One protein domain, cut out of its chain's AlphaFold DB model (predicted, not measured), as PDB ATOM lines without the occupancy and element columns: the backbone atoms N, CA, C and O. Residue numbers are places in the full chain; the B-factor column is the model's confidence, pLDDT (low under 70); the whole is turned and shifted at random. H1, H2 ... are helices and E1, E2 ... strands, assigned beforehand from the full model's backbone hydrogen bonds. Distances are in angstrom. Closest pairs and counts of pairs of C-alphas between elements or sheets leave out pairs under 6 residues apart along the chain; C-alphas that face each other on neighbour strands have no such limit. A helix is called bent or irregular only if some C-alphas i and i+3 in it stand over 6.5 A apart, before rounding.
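This is residues 749 to 865 of the 884 residues of an uncharacterized protein of Trebouxia sp. A1-2 (UniProt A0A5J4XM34). One twisted sheet of four strands, in the order E1, E4, E2, E3, has two helices on one face, H1 over E4 and H2 over E2, each running along the strands, and its other face has no named helix: two layers. From the long unnamed stretch before H1, residues 775 to 780 stick out as a free loop. The 117 printed residues hold E1, H1, E2, H2, E3, E4 in that order, a mixed class with under half of the residues in named elements; the sheet is mixed. The whole is compact, with a radius of gyration of the C-alphas of 14.5 A and spans of 44 by 35 by 25 A.

Find C-alpha 852 at (-65.673, 164.280, 6.713); E4 runs from there to residue 859, 23.9 A. Beside it look for E1, residues 749 to 751, from (-47.357, 155.408, 14.133), and E2, residues 803 to 810, 20.2 A. E3 is residues 837 to 842. H1 is residues 784 to 795, 15.7 A; H2 is residues 813 to 828, 20.8 A, with a kink of 26 degrees near residue 820, and only just irregular: C-alphas 815 and 818 are 6.7 A apart.

E4 and E2 are antiparallel, with N 807 and O 855 at 2.8 A; E1 and E4 are antiparallel, N 749 and O 858 at 2.9 A. E2 and E3 are parallel, N 808 and O 839 at 2.8 A; with H2 between they form a strand-helix-strand unit, its crossover right-handed. E1, H1, E2 form a split unit, E4 between the strands, also right-handed. H1 is over E4 at a height over the sheet of 9.9 A, closest at C-alphas 789 and 856, 8.0 A. H2, on the same face, is over E2 at 9.0 A. In H1 every O i to N i+4 pair is within hydrogen-bond range, in H2 10 of 12.

The C-alphas of Gly 763 and Pro 862, the two farthest apart, are 44.2 A apart. The printed part has no cut; the link E1 to H1 is long, 32 residues. Look for pLDDT under 70 at residues 749 to 784 and 864 to 865.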
ATOM      1  N   ARG A 749     -47.314 154.853  15.495       53.22
ATOM      2  CA  ARG A 749     -47.357 155.408  14.133       53.22
ATOM      3  C   ARG A 749     -48.649 156.216  14.002       53.22
ATOM      4  O   ARG A 749     -49.742 155.699  14.235       53.22
ATOM      5  N   PHE A 750     -48.512 157.484  13.630       46.28
ATOM      6  CA  PHE A 750     -49.632 158.315  13.199       46.28
ATOM      7  C   PHE A 750     -49.873 158.047  11.712       46.28
ATOM      8  O   PHE A 750     -48.979 158.276  10.901       46.28
ATOM      9  N   ILE A 751     -51.060 157.551  11.364       53.88
ATOM     10  CA  ILE A 751     -51.502 157.361   9.979       53.88
ATOM     11  C   ILE A 751     -52.432 158.536   9.668       53.88
ATOM     12  O   ILE A 751     -53.644 158.504   9.902       53.88
ATOM     13  N   SER A 752     -51.828 159.632   9.210       44.94
ATOM     14  CA  SER A 752     -52.527 160.860   8.827       44.94
ATOM     15  C   SER A 752     -53.107 160.736   7.413       44.94
ATOM     16  O   SER A 752     -52.686 161.450   6.501       44.94
ATOM     17  N   ASN A 753     -54.058 159.817   7.234       47.66
ATOM     18  CA  ASN A 753     -54.772 159.618   5.973       47.66
ATOM     19  C   ASN A 753     -55.725 160.797   5.706       47.66
ATOM     20  O   ASN A 753     -56.918 160.743   5.996       47.66
ATOM     21  N   GLN A 754     -55.193 161.881   5.129       45.50
ATOM     22  CA  GLN A 754     -56.005 162.963   4.563       45.50
ATOM     23  C   GLN A 754     -56.697 162.485   3.283       45.50
ATOM     24  O   GLN A 754     -56.263 162.770   2.169       45.50
ATOM     25  N   LEU A 755     -57.762 161.710   3.464       50.53
ATOM     26  CA  LEU A 755     -58.540 161.135   2.379       50.53
ATOM     27  C   LEU A 755     -59.641 162.103   1.956       50.53
ATOM     28  O   LEU A 755     -60.648 162.285   2.641       50.53
ATOM     29  N   TYR A 756     -59.415 162.717   0.801       43.47
ATOM     30  CA  TYR A 756     -60.397 163.496   0.065       43.47
ATOM     31  C   TYR A 756     -61.262 162.520  -0.748       43.47
ATOM     32  O   TYR A 756     -60.717 161.827  -1.611       43.47
ATOM     33  N   PRO A 757     -62.587 162.427  -0.515       49.16
ATOM     34  CA  PRO A 757     -63.464 161.719  -1.438       49.16
ATOM     35  C   PRO A 757     -63.503 162.503  -2.758       49.16
ATOM     36  O   PRO A 757     -64.095 163.581  -2.831       49.16
ATOM     37  N   ASN A 758     -62.834 161.973  -3.784       38.66
ATOM     38  CA  ASN A 758     -62.765 162.559  -5.123       38.66
ATOM     39  C   ASN A 758     -64.130 162.467  -5.825       38.66
ATOM     40  O   ASN A 758     -64.347 161.538  -6.593       38.66
ATOM     41  N   ASP A 759     -65.035 163.406  -5.529       42.91
ATOM     42  CA  ASP A 759     -66.269 163.678  -6.287       42.91
ATOM     43  C   ASP A 759     -66.974 164.945  -5.734       42.91
ATOM     44  O   ASP A 759     -68.017 164.881  -5.068       42.91
ATOM     45  N   SER A 760     -66.391 166.127  -5.971       42.19
ATOM     46  CA  SER A 760     -66.912 167.417  -5.477       42.19
ATOM     47  C   SER A 760     -68.276 167.798  -6.078       42.19
ATOM     48  O   SER A 760     -69.149 168.280  -5.352       42.19
ATOM     49  N   ASP A 761     -68.515 167.479  -7.355       43.81
ATOM     50  CA  ASP A 761     -69.787 167.725  -8.064       43.81
ATOM     51  C   ASP A 761     -70.957 166.827  -7.607       43.81
ATOM     52  O   ASP A 761     -72.113 167.077  -7.952       43.81
ATOM     53  N   SER A 762     -70.704 165.765  -6.833       52.03
ATOM     54  CA  SER A 762     -71.684 164.685  -6.614       52.03
ATOM     55  C   SER A 762     -72.941 165.072  -5.821       52.03
ATOM     56  O   SER A 762     -73.937 164.352  -5.858       52.03
ATOM     57  N   GLY A 763     -72.910 166.162  -5.045       49.00
ATOM     58  CA  GLY A 763     -74.029 166.614  -4.197       49.00
ATOM     59  C   GLY A 763     -74.388 165.700  -3.008       49.00
ATOM     60  O   GLY A 763     -75.154 166.110  -2.134       49.00
ATOM     61  N   LEU A 764     -73.800 164.502  -2.933       50.59
ATOM     62  CA  LEU A 764     -74.134 163.416  -2.006       50.59
ATOM     63  C   LEU A 764     -74.083 163.830  -0.522       50.59
ATOM     64  O   LEU A 764     -73.199 164.574  -0.079       50.59
ATOM     65  N   GLY A 765     -75.051 163.363   0.266       56.03
ATOM     66  CA  GLY A 765     -75.222 163.724   1.674       56.03
ATOM     67  C   GLY A 765     -74.175 163.108   2.609       56.03
ATOM     68  O   GLY A 765     -73.389 162.255   2.219       56.03
ATOM     69  N   TYR A 766     -74.196 163.489   3.892       49.50
ATOM     70  CA  TYR A 766     -73.291 162.932   4.921       49.50
ATOM     71  C   TYR A 766     -73.353 161.405   5.020       49.50
ATOM     72  O   TYR A 766     -72.341 160.768   5.283       49.50
ATOM     73  N   ARG A 767     -74.542 160.824   4.806       53.88
ATOM     74  CA  ARG A 767     -74.705 159.373   4.734       53.88
ATOM     75  C   ARG A 767     -73.939 158.809   3.541       53.88
ATOM     76  O   ARG A 767     -73.224 157.843   3.715       53.88
ATOM     77  N   GLU A 768     -74.059 159.415   2.365       48.12
ATOM     78  CA  GLU A 768     -73.514 158.900   1.105       48.12
ATOM     79  C   GLU A 768     -72.013 159.183   0.944       48.12
ATOM     80  O   GLU A 768     -71.301 158.302   0.490       48.12
ATOM     81  N   GLN A 769     -71.473 160.305   1.438       52.62
ATOM     82  CA  GLN A 769     -70.011 160.474   1.569       52.62
ATOM     83  C   GLN A 769     -69.384 159.545   2.636       52.62
ATOM     84  O   GLN A 769     -68.163 159.465   2.729       52.62
ATOM     85  N   PHE A 770     -70.194 158.812   3.416       49.31
ATOM     86  CA  PHE A 770     -69.745 157.704   4.278       49.31
ATOM     87  C   PHE A 770     -70.270 156.319   3.840       49.31
ATOM     88  O   PHE A 770     -69.928 155.305   4.440       49.31
ATOM     89  N   GLN A 771     -71.118 156.267   2.807       37.44
ATOM     90  CA  GLN A 771     -71.813 155.077   2.300       37.44
ATOM     91  C   GLN A 771     -72.055 155.207   0.785       37.44
ATOM     92  O   GLN A 771     -73.181 155.031   0.319       37.44
ATOM     93  N   GLN A 772     -71.013 155.525   0.013       43.44
ATOM     94  CA  GLN A 772     -70.994 155.335  -1.438       43.44
ATOM     95  C   GLN A 772     -70.729 153.837  -1.702       43.44
ATOM     96  O   GLN A 772     -69.670 153.339  -1.330       43.44
ATOM     97  N   VAL A 773     -71.651 153.056  -2.276       33.25
ATOM     98  CA  VAL A 773     -73.111 153.276  -2.393       33.25
ATOM     99  C   VAL A 773     -73.847 151.991  -1.996       33.25
ATOM    100  O   VAL A 773     -73.450 150.911  -2.417       33.25
ATOM    101  N   VAL A 774     -74.958 152.070  -1.251       26.47
ATOM    102  CA  VAL A 774     -75.889 150.927  -1.126       26.47
ATOM    103  C   VAL A 774     -76.823 150.890  -2.343       26.47
ATOM    104  O   VAL A 774     -77.914 151.458  -2.319       26.47
ATOM    105  N   ILE A 775     -76.388 150.213  -3.408       24.88
ATOM    106  CA  ILE A 775     -77.234 149.767  -4.528       24.88
ATOM    107  C   ILE A 775     -77.221 148.226  -4.532       24.88
ATOM    108  O   ILE A 775     -76.142 147.636  -4.595       24.88
ATOM    109  N   PRO A 776     -78.379 147.541  -4.463       29.94
ATOM    110  CA  PRO A 776     -78.446 146.104  -4.175       29.94
ATOM    111  C   PRO A 776     -78.195 145.203  -5.406       29.94
ATOM    112  O   PRO A 776     -78.940 144.254  -5.638       29.94
ATOM    113  N   SER A 777     -77.179 145.496  -6.231       24.86
ATOM    114  CA  SER A 777     -76.958 144.771  -7.501       24.86
ATOM    115  C   SER A 777     -75.506 144.513  -7.932       24.86
ATOM    116  O   SER A 777     -75.310 143.856  -8.954       24.86
ATOM    117  N   SER A 778     -74.481 144.983  -7.212       24.28
ATOM    118  CA  SER A 778     -73.073 144.739  -7.587       24.28
ATOM    119  C   SER A 778     -72.121 144.805  -6.381       24.28
ATOM    120  O   SER A 778     -72.062 145.851  -5.743       24.28
ATOM    121  N   PRO A 779     -71.337 143.749  -6.072       27.83
ATOM    122  CA  PRO A 779     -70.513 143.668  -4.856       27.83
ATOM    123  C   PRO A 779     -69.138 144.356  -4.992       27.83
ATOM    124  O   PRO A 779     -68.131 143.846  -4.507       27.83
ATOM    125  N   ILE A 780     -69.068 145.481  -5.709       28.64
ATOM    126  CA  ILE A 780     -67.840 146.249  -5.973       28.64
ATOM    127  C   ILE A 780     -68.195 147.742  -5.854       28.64
ATOM    128  O   ILE A 780     -69.292 148.132  -6.246       28.64
ATOM    129  N   HIS A 781     -67.264 148.556  -5.338       29.05
ATOM    130  CA  HIS A 781     -67.438 149.974  -4.961       29.05
ATOM    131  C   HIS A 781     -68.190 150.204  -3.631       29.05
ATOM    132  O   HIS A 781     -69.188 150.920  -3.555       29.05
ATOM    133  N   HIS A 782     -67.634 149.636  -2.557       36.12
ATOM    134  CA  HIS A 782     -67.896 150.017  -1.165       36.12
ATOM    135  C   HIS A 782     -66.582 150.452  -0.480       36.12
ATOM    136  O   HIS A 782     -65.500 150.201  -1.009       36.12
ATOM    137  N   LEU A 783     -66.680 151.026   0.727       45.81
ATOM    138  CA  LEU A 783     -65.590 151.105   1.717       45.81
ATOM    139  C   LEU A 783     -64.317 151.889   1.320       45.81
ATOM    140  O   LEU A 783     -63.244 151.508   1.758       45.81
ATOM    141  N   GLN A 784     -64.371 153.016   0.594       55.06
ATOM    142  CA  GLN A 784     -63.124 153.764   0.321       55.06
ATOM    143  C   GLN A 784     -62.392 154.241   1.592       55.06
ATOM    144  O   GLN A 784     -61.288 153.783   1.827       55.06
ATOM    145  N   VAL A 785     -62.969 155.082   2.461       73.19
ATOM    146  CA  VAL A 785     -62.166 155.711   3.544       73.19
ATOM    147  C   VAL A 785     -61.693 154.729   4.636       73.19
ATOM    148  O   VAL A 785     -60.635 154.930   5.226       73.19
ATOM    149  N   LEU A 786     -62.461 153.666   4.918       83.81
ATOM    150  CA  LEU A 786     -62.065 152.609   5.866       83.81
ATOM    151  C   LEU A 786     -61.266 151.482   5.195       83.81
ATOM    152  O   LEU A 786     -60.326 150.986   5.801       83.81
ATOM    153  N   GLY A 787     -61.558 151.141   3.937       84.62
ATOM    154  CA  GLY A 787     -60.746 150.212   3.147       84.62
ATOM    155  C   GLY A 787     -59.352 150.774   2.888       84.62
ATOM    156  O   GLY A 787     -58.386 150.102   3.184       84.62
ATOM    157  N   GLN A 788     -59.228 152.051   2.520       84.06
ATOM    158  CA  GLN A 788     -57.941 152.757   2.409       84.06
ATOM    159  C   GLN A 788     -57.215 152.891   3.756       84.06
ATOM    160  O   GLN A 788     -56.000 153.072   3.787       84.06
ATOM    161  N   LEU A 789     -57.931 152.826   4.888       85.88
ATOM    162  CA  LEU A 789     -57.290 152.696   6.195       85.88
ATOM    163  C   LEU A 789     -56.749 151.272   6.393       85.88
ATOM    164  O   LEU A 789     -55.613 151.147   6.837       85.88
ATOM    165  N   ASP A 790     -57.506 150.230   6.045       90.31
ATOM    166  CA  ASP A 790     -57.029 148.839   6.073       90.31
ATOM    167  C   ASP A 790     -55.867 148.596   5.086       90.31
ATOM    168  O   ASP A 790     -54.870 148.003   5.487       90.31
ATOM    169  N   ASP A 791     -55.921 149.141   3.866       87.75
ATOM    170  CA  ASP A 791     -54.853 149.106   2.857       87.75
ATOM    171  C   ASP A 791     -53.565 149.741   3.417       87.75
ATOM    172  O   ASP A 791     -52.510 149.106   3.463       87.75
ATOM    173  N   CYS A 792     -53.643 150.977   3.934       85.62
ATOM    174  CA  CYS A 792     -52.489 151.662   4.534       85.62
ATOM    175  C   CYS A 792     -52.009 151.015   5.846       85.62
ATOM    176  O   CYS A 792     -50.855 151.204   6.245       85.62
ATOM    177  N   LEU A 793     -52.866 150.267   6.548       88.94
ATOM    178  CA  LEU A 793     -52.464 149.436   7.682       88.94
ATOM    179  C   LEU A 793     -51.695 148.199   7.187       88.94
ATOM    180  O   LEU A 793     -50.614 147.926   7.717       88.94
ATOM    181  N   GLU A 794     -52.169 147.515   6.143       89.56
ATOM    182  CA  GLU A 794     -51.498 146.360   5.537       89.56
ATOM    183  C   GLU A 794     -50.126 146.739   4.949       89.56
ATOM    184  O   GLU A 794     -49.125 146.109   5.302       89.56
ATOM    185  N   GLU A 795     -50.027 147.842   4.195       87.75
ATOM    186  CA  GLU A 795     -48.749 148.424   3.735       87.75
ATOM    187  C   GLU A 795     -47.786 148.735   4.901       87.75
ATOM    188  O   GLU A 795     -46.564 148.544   4.818       87.75
ATOM    189  N   ALA A 796     -48.323 149.193   6.035       84.06
ATOM    190  CA  ALA A 796     -47.542 149.462   7.236       84.06
ATOM    191  C   ALA A 796     -47.105 148.189   7.992       84.06
ATOM    192  O   ALA A 796     -46.298 148.309   8.921       84.06
ATOM    193  N   GLY A 797     -47.597 147.002   7.615       90.31
ATOM    194  CA  GLY A 797     -47.396 145.738   8.332       90.31
ATOM    195  C   GLY A 797     -48.231 145.631   9.614       90.31
ATOM    196  O   GLY A 797     -47.787 145.042  10.599       90.31
ATOM    197  N   ILE A 798     -49.404 146.266   9.644       91.94
ATOM    198  CA  ILE A 798     -50.252 146.455  10.824       91.94
ATOM    199  C   ILE A 798     -51.663 145.933  10.511       91.94
ATOM    200  O   ILE A 798     -52.216 146.197   9.458       91.94
ATOM    201  N   HIS A 799     -52.295 145.210  11.436       91.25
ATOM    202  CA  HIS A 799     -53.717 144.833  11.307       91.25
ATOM    203  C   HIS A 799     -54.641 145.804  12.056       91.25
ATOM    204  O   HIS A 799     -54.226 146.344  13.085       91.25
ATOM    205  N   ARG A 800     -55.914 145.927  11.640       91.94
ATOM    206  CA  ARG A 800     -56.957 146.760  12.290       91.94
ATOM    207  C   ARG A 800     -57.013 146.683  13.827       91.94
ATOM    208  O   ARG A 800     -57.187 147.704  14.484       91.94
ATOM    209  N   GLY A 801     -56.742 145.516  14.421       93.12
ATOM    210  CA  GLY A 801     -56.667 145.324  15.881       93.12
ATOM    211  C   GLY A 801     -55.516 146.040  16.615       93.12
ATOM    212  O   GLY A 801     -55.436 145.947  17.836       93.12
ATOM    213  N   HIS A 802     -54.630 146.746  15.906       93.06
ATOM    214  CA  HIS A 802     -53.576 147.590  16.487       93.06
ATOM    215  C   HIS A 802     -53.910 149.088  16.456       93.06
ATOM    216  O   HIS A 802     -53.140 149.904  16.979       93.06
ATOM    217  N   VAL A 803     -55.022 149.478  15.820       94.19
ATOM    218  CA  VAL A 803     -55.501 150.860  15.858       94.19
ATOM    219  C   VAL A 803     -55.974 151.162  17.282       94.19
ATOM    220  O   VAL A 803     -56.670 150.368  17.905       94.19
ATOM    221  N   THR A 804     -55.563 152.309  17.817       94.19
ATOM    222  CA  THR A 804     -55.807 152.697  19.221       94.19
ATOM    223  C   THR A 804     -56.715 153.905  19.369       94.19
ATOM    224  O   THR A 804     -57.477 153.991  20.330       94.19
ATOM    225  N   GLU A 805     -56.669 154.827  18.414       95.12
ATOM    226  CA  GLU A 805     -57.522 156.008  18.361       95.12
ATOM    227  C   GLU A 805     -57.861 156.295  16.898       95.12
ATOM    228  O   GLU A 805     -56.978 156.235  16.037       95.12
ATOM    229  N   VAL A 806     -59.124 156.631  16.637       94.69
ATOM    230  CA  VAL A 806     -59.592 157.153  15.349       94.69
ATOM    231  C   VAL A 806     -60.348 158.450  15.611       94.69
ATOM    232  O   VAL A 806     -61.262 158.484  16.436       94.69
ATOM    233  N   ARG A 807     -59.960 159.534  14.937       94.50
ATOM    234  CA  ARG A 807     -60.602 160.849  15.063       94.50
ATOM    235  C   ARG A 807     -61.312 161.199  13.775       94.50
ATOM    236  O   ARG A 807     -60.687 161.203  12.721       94.50
ATOM    237  N   VAL A 808     -62.588 161.545  13.870       93.19
ATOM    238  CA  VAL A 808     -63.415 161.909  12.721       93.19
ATOM    239  C   VAL A 808     -63.828 163.372  12.829       93.19
ATOM    240  O   VAL A 808     -64.627 163.759  13.687       93.19
ATOM    241  N   HIS A 809     -63.263 164.173  11.932       90.00
ATOM    242  CA  HIS A 809     -63.494 165.601  11.782       90.00
ATOM    243  C   HIS A 809     -64.647 165.808  10.797       90.00
ATOM    244  O   HIS A 809     -64.568 165.339   9.665       90.00
ATOM    245  N   MET A 810     -65.724 166.482  11.205       90.81
ATOM    246  CA  MET A 810     -66.932 166.638  10.378       90.81
ATOM    247  C   MET A 810     -67.449 168.077  10.357       90.81
ATOM    248  O   MET A 810     -67.415 168.781  11.371       90.81
ATOM    249  N   LEU A 811     -68.022 168.478   9.216       86.56
ATOM    250  CA  LEU A 811     -68.686 169.778   9.058       86.56
ATOM    251  C   LEU A 811     -70.034 169.856   9.805       86.56
ATOM    252  O   LEU A 811     -70.407 170.923  10.289       86.56
ATOM    253  N   ASN A 812     -70.756 168.738   9.949       87.44
ATOM    254  CA  ASN A 812     -71.984 168.655  10.748       87.44
ATOM    255  C   ASN A 812     -71.939 167.440  11.687       87.44
ATOM    256  O   ASN A 812     -72.193 166.307  11.274       87.44
ATOM    257  N   LEU A 813     -71.623 167.699  12.960       89.44
ATOM    258  CA  LEU A 813     -71.476 166.659  13.978       89.44
ATOM    259  C   LEU A 813     -72.766 165.836  14.153       89.44
ATOM    260  O   LEU A 813     -72.728 164.612  14.104       89.44
ATOM    261  N   GLU A 814     -73.908 166.512  14.303       87.31
ATOM    262  CA  GLU A 814     -75.198 165.902  14.660       87.31
ATOM    263  C   GLU A 814     -75.708 164.905  13.609       87.31
ATOM    264  O   GLU A 814     -76.220 163.839  13.958       87.31
ATOM    265  N   LYS A 815     -75.559 165.228  12.317       82.25
ATOM    266  CA  LYS A 815     -75.987 164.357  11.210       82.25
ATOM    267  C   LYS A 815     -74.964 163.270  10.894       82.25
ATOM    268  O   LYS A 815     -75.362 162.149  10.568       82.25
ATOM    269  N   GLY A 816     -73.671 163.585  10.975       81.94
ATOM    270  CA  GLY A 816     -72.599 162.635  10.678       81.94
ATOM    271  C   GLY A 816     -72.441 161.559  11.753       81.94
ATOM    272  O   GLY A 816     -72.412 160.374  11.429       81.94
ATOM    273  N   GLN A 817     -72.420 161.951  13.033       91.62
ATOM    274  CA  GLN A 817     -71.972 161.094  14.138       91.62
ATOM    275  C   GLN A 817     -72.701 159.750  14.204       91.62
ATOM    276  O   GLN A 817     -72.043 158.720  14.298       91.62
ATOM    277  N   LYS A 818     -74.038 159.727  14.103       88.06
ATOM    278  CA  LYS A 818     -74.800 158.467  14.176       88.06
ATOM    279  C   LYS A 818     -74.439 157.495  13.042       88.06
ATOM    280  O   LYS A 818     -74.320 156.301  13.290       88.06
ATOM    281  N   HIS A 819     -74.276 158.001  11.818       85.81
ATOM    282  CA  HIS A 819     -73.960 157.181  10.644       85.81
ATOM    283  C   HIS A 819     -72.522 156.657  10.697       85.81
ATOM    284  O   HIS A 819     -72.280 155.493  10.393       85.81
ATOM    285  N   VAL A 820     -71.586 157.509  11.128       89.12
ATOM    286  CA  VAL A 820     -70.178 157.137  11.279       89.12
ATOM    287  C   VAL A 820     -69.980 156.142  12.415       89.12
ATOM    288  O   VAL A 820     -69.261 155.171  12.221       89.12
ATOM    289  N   SER A 821     -70.631 156.341  13.570       92.44
ATOM    290  CA  SER A 821     -70.589 155.375  14.672       92.44
ATOM    291  C   SER A 821     -71.043 153.998  14.207       92.44
ATOM    292  O   SER A 821     -70.273 153.066  14.354       92.44
ATOM    293  N   GLN A 822     -72.206 153.883  13.555       91.31
ATOM    294  CA  GLN A 822     -72.697 152.587  13.079       91.31
ATOM    295  C   GLN A 822     -71.691 151.879  12.154       91.31
ATOM    296  O   GLN A 822     -71.339 150.736  12.403       91.31
ATOM    297  N   VAL A 823     -71.184 152.565  11.126       89.06
ATOM    298  CA  VAL A 823     -70.248 151.960  10.158       89.06
ATOM    299  C   VAL A 823     -68.867 151.676  10.781       89.06
ATOM    300  O   VAL A 823     -68.160 150.778  10.333       89.06
ATOM    301  N   PHE A 824     -68.479 152.399  11.835       92.69
ATOM    302  CA  PHE A 824     -67.285 152.093  12.626       92.69
ATOM    303  C   PHE A 824     -67.500 150.905  13.575       92.69
ATOM    304  O   PHE A 824     -66.597 150.085  13.732       92.69
ATOM    305  N   ASP A 825     -68.682 150.782  14.180       93.19
ATOM    306  CA  ASP A 825     -69.078 149.620  14.977       93.19
ATOM    307  C   ASP A 825     -69.074 148.362  14.076       93.19
ATOM    308  O   ASP A 825     -68.461 147.358  14.432       93.19
ATOM    309  N   ASP A 826     -69.618 148.459  12.852       91.62
ATOM    310  CA  ASP A 826     -69.566 147.403  11.825       91.62
ATOM    311  C   ASP A 826     -68.110 147.052  11.416       91.62
ATOM    312  O   ASP A 826     -67.751 145.879  11.313       91.62
ATOM    313  N   TRP A 827     -67.235 148.050  11.212       92.12
ATOM    314  CA  TRP A 827     -65.816 147.839  10.853       92.12
ATOM    315  C   TRP A 827     -64.960 147.296  12.009       92.12
ATOM    316  O   TRP A 827     -63.965 146.601  11.781       92.12
ATOM    317  N   THR A 828     -65.336 147.585  13.256       93.00
ATOM    318  CA  THR A 828     -64.671 147.043  14.452       93.00
ATOM    319  C   THR A 828     -65.217 145.681  14.890       93.00
ATOM    320  O   THR A 828     -64.627 145.070  15.783       93.00
ATOM    321  N   ASP A 829     -66.255 145.140  14.244       93.44
ATOM    322  CA  ASP A 829     -66.782 143.819  14.598       93.44
ATOM    323  C   ASP A 829     -65.738 142.699  14.399       93.44
ATOM    324  O   ASP A 829     -64.892 142.704  13.489       93.44
ATOM    325  N   GLY A 830     -65.749 141.741  15.323       87.56
ATOM    326  CA  GLY A 830     -64.737 140.693  15.442       87.56
ATOM    327  C   GLY A 830     -63.352 141.156  15.927       87.56
ATOM    328  O   GLY A 830     -62.432 140.334  15.950       87.56
ATOM    329  N   LEU A 831     -63.161 142.423  16.321       88.88
ATOM    330  CA  LEU A 831     -61.994 142.827  17.117       88.88
ATOM    331  C   LEU A 831     -62.141 142.368  18.584       88.88
ATOM    332  O   LEU A 831     -63.261 142.193  19.066       88.88
ATOM    333  N   PRO A 832     -61.034 142.168  19.328       81.81
ATOM    334  CA  PRO A 832     -61.102 141.929  20.772       81.81
ATOM    335  C   PRO A 832     -61.688 143.142  21.519       81.81
ATOM    336  O   PRO A 832     -61.559 144.267  21.043       81.81
ATOM    337  N   ASP A 833     -62.225 142.919  22.729       78.75
ATOM    338  CA  ASP A 833     -62.957 143.873  23.602       78.75
ATOM    339  C   ASP A 833     -62.372 145.300  23.753       78.75
ATOM    340  O   ASP A 833     -63.060 146.214  24.214       78.75
ATOM    341  N   PHE A 834     -61.104 145.510  23.398       78.62
ATOM    342  CA  PHE A 834     -60.423 146.804  23.367       78.62
ATOM    343  C   PHE A 834     -60.337 147.356  21.934       78.62
ATOM    344  O   PHE A 834     -59.244 147.586  21.416       78.62
ATOM    345  N   GLY A 835     -61.493 147.569  21.302       88.06
ATOM    346  CA  GLY A 835     -61.580 148.224  19.994       88.06
ATOM    347  C   GLY A 835     -61.029 149.666  19.998       88.06
ATOM    348  O   GLY A 835     -60.965 150.305  21.057       88.06
ATOM    349  N   PRO A 836     -60.621 150.201  18.830       93.88
ATOM    350  CA  PRO A 836     -60.047 151.541  18.708       93.88
ATOM    351  C   PRO A 836     -60.955 152.650  19.257       93.88
ATOM    352  O   PRO A 836     -62.163 152.678  19.021       93.88
ATOM    353  N   MET A 837     -60.365 153.623  19.958       94.25
ATOM    354  CA  MET A 837     -61.108 154.733  20.557       94.25
ATOM    355  C   MET A 837     -61.572 155.735  19.492       94.25
ATOM    356  O   MET A 837     -60.805 156.613  19.089       94.25
ATOM    357  N   LEU A 838     -62.837 155.641  19.084       95.50
ATOM    358  CA  LEU A 838     -63.480 156.615  18.204       95.50
ATOM    359  C   LEU A 838     -63.712 157.956  18.921       95.50
ATOM    360  O   LEU A 838     -64.254 158.004  20.030       95.50
ATOM    361  N   LYS A 839     -63.344 159.063  18.271       96.38
ATOM    362  CA  LYS A 839     -63.643 160.432  18.716       96.38
ATOM    363  C   LYS A 839     -64.172 161.270  17.566       96.38
ATOM    364  O   LYS A 839     -63.706 161.158  16.440       96.38
ATOM    365  N   PHE A 840     -65.091 162.173  17.888       95.25
ATOM    366  CA  PHE A 840     -65.690 163.095  16.933       95.25
ATOM    367  C   PHE A 840     -65.290 164.536  17.230       95.25
ATOM    368  O   PHE A 840     -65.327 164.977  18.381       95.25
ATOM    369  N   THR A 841     -64.949 165.277  16.182       92.81
ATOM    370  CA  THR A 841     -64.558 166.688  16.237       92.81
ATOM    371  C   THR A 841     -65.364 167.477  15.208       92.81
ATOM    372  O   THR A 841     -65.437 167.121  14.034       92.81
ATOM    373  N   SER A 842     -65.991 168.575  15.635       91.75
ATOM    374  CA  SER A 842     -66.610 169.522  14.701       91.75
ATOM    375  C   SER A 842     -65.529 170.487  14.223       91.75
ATOM    376  O   SER A 842     -64.869 171.110  15.055       91.75
ATOM    377  N   GLY A 843     -65.338 170.635  12.914       83.12
ATOM    378  CA  GLY A 843     -64.303 171.530  12.391       83.12
ATOM    379  C   GLY A 843     -64.289 171.626  10.872       83.12
ATOM    380  O   GLY A 843     -64.840 170.765  10.190       83.12
ATOM    381  N   LYS A 844     -63.641 172.673  10.342       77.81
ATOM    382  CA  LYS A 844     -63.361 172.769   8.905       77.81
ATOM    383  C   LYS A 844     -62.329 171.708   8.515       77.81
ATOM    384  O   LYS A 844     -61.239 171.652   9.072       77.81
ATOM    385  N   THR A 845     -62.693 170.913   7.527       70.62
ATOM    386  CA  THR A 845     -61.997 169.764   6.922       70.62
ATOM    387  C   THR A 845     -60.900 170.173   5.924       70.62
ATOM    388  O   THR A 845     -60.598 169.444   4.987       70.62
ATOM    389  N   GLY A 846     -60.322 171.369   6.083       74.44
ATOM    390  CA  GLY A 846     -59.432 172.001   5.100       74.44
ATOM    391  C   GLY A 846     -60.183 172.569   3.890       74.44
ATOM    392  O   GLY A 846     -60.095 173.766   3.629       74.44
ATOM    393  N   HIS A 847     -60.973 171.734   3.212       73.50
ATOM    394  CA  HIS A 847     -61.736 172.062   2.003       73.50
ATOM    395  C   HIS A 847     -63.248 171.975   2.272       73.50
ATOM    396  O   HIS A 847     -63.712 171.014   2.880       73.50
ATOM    397  N   GLU A 848     -64.037 172.954   1.817       72.19
ATOM    398  CA  GLU A 848     -65.469 173.054   2.185       72.19
ATOM    399  C   GLU A 848     -66.364 171.976   1.540       72.19
ATOM    400  O   GLU A 848     -67.471 171.720   2.013       72.19
ATOM    401  N   GLU A 849     -65.866 171.303   0.504       73.25
ATOM    402  CA  GLU A 849     -66.528 170.200  -0.210       73.25
ATOM    403  C   GLU A 849     -66.446 168.862   0.554       73.25
ATOM    404  O   GLU A 849     -67.322 167.998   0.428       73.25
ATOM    405  N   VAL A 850     -65.405 168.704   1.381       71.88
ATOM    406  CA  VAL A 850     -65.115 167.501   2.171       71.88
ATOM    407  C   VAL A 850     -65.967 167.525   3.433       71.88
ATOM    408  O   VAL A 850     -65.704 168.301   4.349       71.88
ATOM    409  N   LYS A 851     -66.987 166.671   3.541       77.94
ATOM    410  CA  LYS A 851     -67.902 166.714   4.702       77.94
ATOM    411  C   LYS A 851     -67.358 165.956   5.921       77.94
ATOM    412  O   LYS A 851     -67.862 166.162   7.032       77.94
ATOM    413  N   LEU A 852     -66.323 165.133   5.717       86.25
ATOM    414  CA  LEU A 852     -65.673 164.280   6.713       86.25
ATOM    415  C   LEU A 852     -64.182 164.056   6.392       86.25
ATOM    416  O   LEU A 852     -63.835 163.806   5.245       86.25
ATOM    417  N   LEU A 853     -63.330 164.084   7.419       87.38
ATOM    418  CA  LEU A 853     -61.900 163.737   7.403       87.38
ATOM    419  C   LEU A 853     -61.610 162.781   8.577       87.38
ATOM    420  O   LEU A 853     -62.201 162.945   9.647       87.38
ATOM    421  N   MET A 854     -60.707 161.808   8.416       91.69
ATOM    422  CA  MET A 854     -60.418 160.791   9.440       91.69
ATOM    423  C   MET A 854     -58.912 160.614   9.701       91.69
ATOM    424  O   MET A 854     -58.149 160.329   8.787       91.69
ATOM    425  N   GLU A 855     -58.487 160.739  10.961       90.50
ATOM    426  CA  GLU A 855     -57.115 160.459  11.417       90.50
ATOM    427  C   GLU A 855     -57.070 159.129  12.185       90.50
ATOM    428  O   GLU A 855     -57.922 158.902  13.048       90.50
ATOM    429  N   ALA A 856     -56.053 158.289  11.964       92.88
ATOM    430  CA  ALA A 856     -55.866 157.039  12.705       92.88
ATOM    431  C   ALA A 856     -54.504 156.983  13.418       92.88
ATOM    432  O   ALA A 856     -53.477 157.423  12.900       92.88
ATOM    433  N   SER A 857     -54.477 156.429  14.632       92.75
ATOM    434  CA  SER A 857     -53.253 156.221  15.419       92.75
ATOM    435  C   SER A 857     -53.123 154.756  15.822       92.75
ATOM    436  O   SER A 857     -53.955 154.243  16.577       92.75
ATOM    437  N   ALA A 858     -52.066 154.090  15.356       92.88
ATOM    438  CA  ALA A 858     -51.820 152.667  15.584       92.88
ATOM    439  C   ALA A 858     -50.544 152.424  16.406       92.88
ATOM    440  O   ALA A 858     -49.563 153.169  16.309       92.88
ATOM    441  N   LEU A 859     -50.547 151.360  17.212       89.62
ATOM    442  CA  LEU A 859     -49.349 150.857  17.885       89.62
ATOM    443  C   LEU A 859     -48.654 149.829  16.992       89.62
ATOM    444  O   LEU A 859     -49.249 148.811  16.660       89.62
ATOM    445  N   VAL A 860     -47.386 150.052  16.644       86.06
ATOM    446  CA  VAL A 860     -46.644 149.080  15.824       86.06
ATOM    447  C   VAL A 860     -46.316 147.842  16.676       86.06
ATOM    448  O   VAL A 860     -45.568 147.983  17.659       86.06
ATOM    449  N   PRO A 861     -46.828 146.640  16.336       83.62
ATOM    450  CA  PRO A 861     -46.474 145.417  17.050       83.62
ATOM    451  C   PRO A 861     -44.967 145.149  16.893       83.62
ATOM    452  O   PRO A 861     -44.413 145.447  15.831       83.62
ATOM    453  N   PRO A 862     -44.263 144.645  17.925       78.56
ATOM    454  CA  PRO A 862     -42.813 144.435  17.857       78.56
ATOM    455  C   PRO A 862     -42.390 143.512  16.704       78.56
ATOM    456  O   PRO A 862     -41.309 143.686  16.153       78.56
ATOM    457  N   GLU A 863     -43.264 142.607  16.277       72.06
ATOM    458  CA  GLU A 863     -43.088 141.727  15.123       72.06
ATOM    459  C   GLU A 863     -42.927 142.526  13.810       72.06
ATOM    460  O   GLU A 863     -42.018 142.255  13.025       72.06
ATOM    461  N   ALA A 864     -43.735 143.574  13.601       62.06
ATOM    462  CA  ALA A 864     -43.676 144.426  12.407       62.06
ATOM    463  C   ALA A 864     -42.492 145.413  12.410       62.06
ATOM    464  O   ALA A 864     -42.109 145.928  11.357       62.06
ATOM    465  N   GLN A 865     -41.859 145.648  13.568       64.88
ATOM    466  CA  GLN A 865     -40.676 146.519  13.681       64.88
ATOM    467  C   GLN A 865     -39.449 145.953  12.943       64.88
ATOM    468  O   GLN A 865     -38.492 146.685  12.710       64.88
TER     469      GLN A 865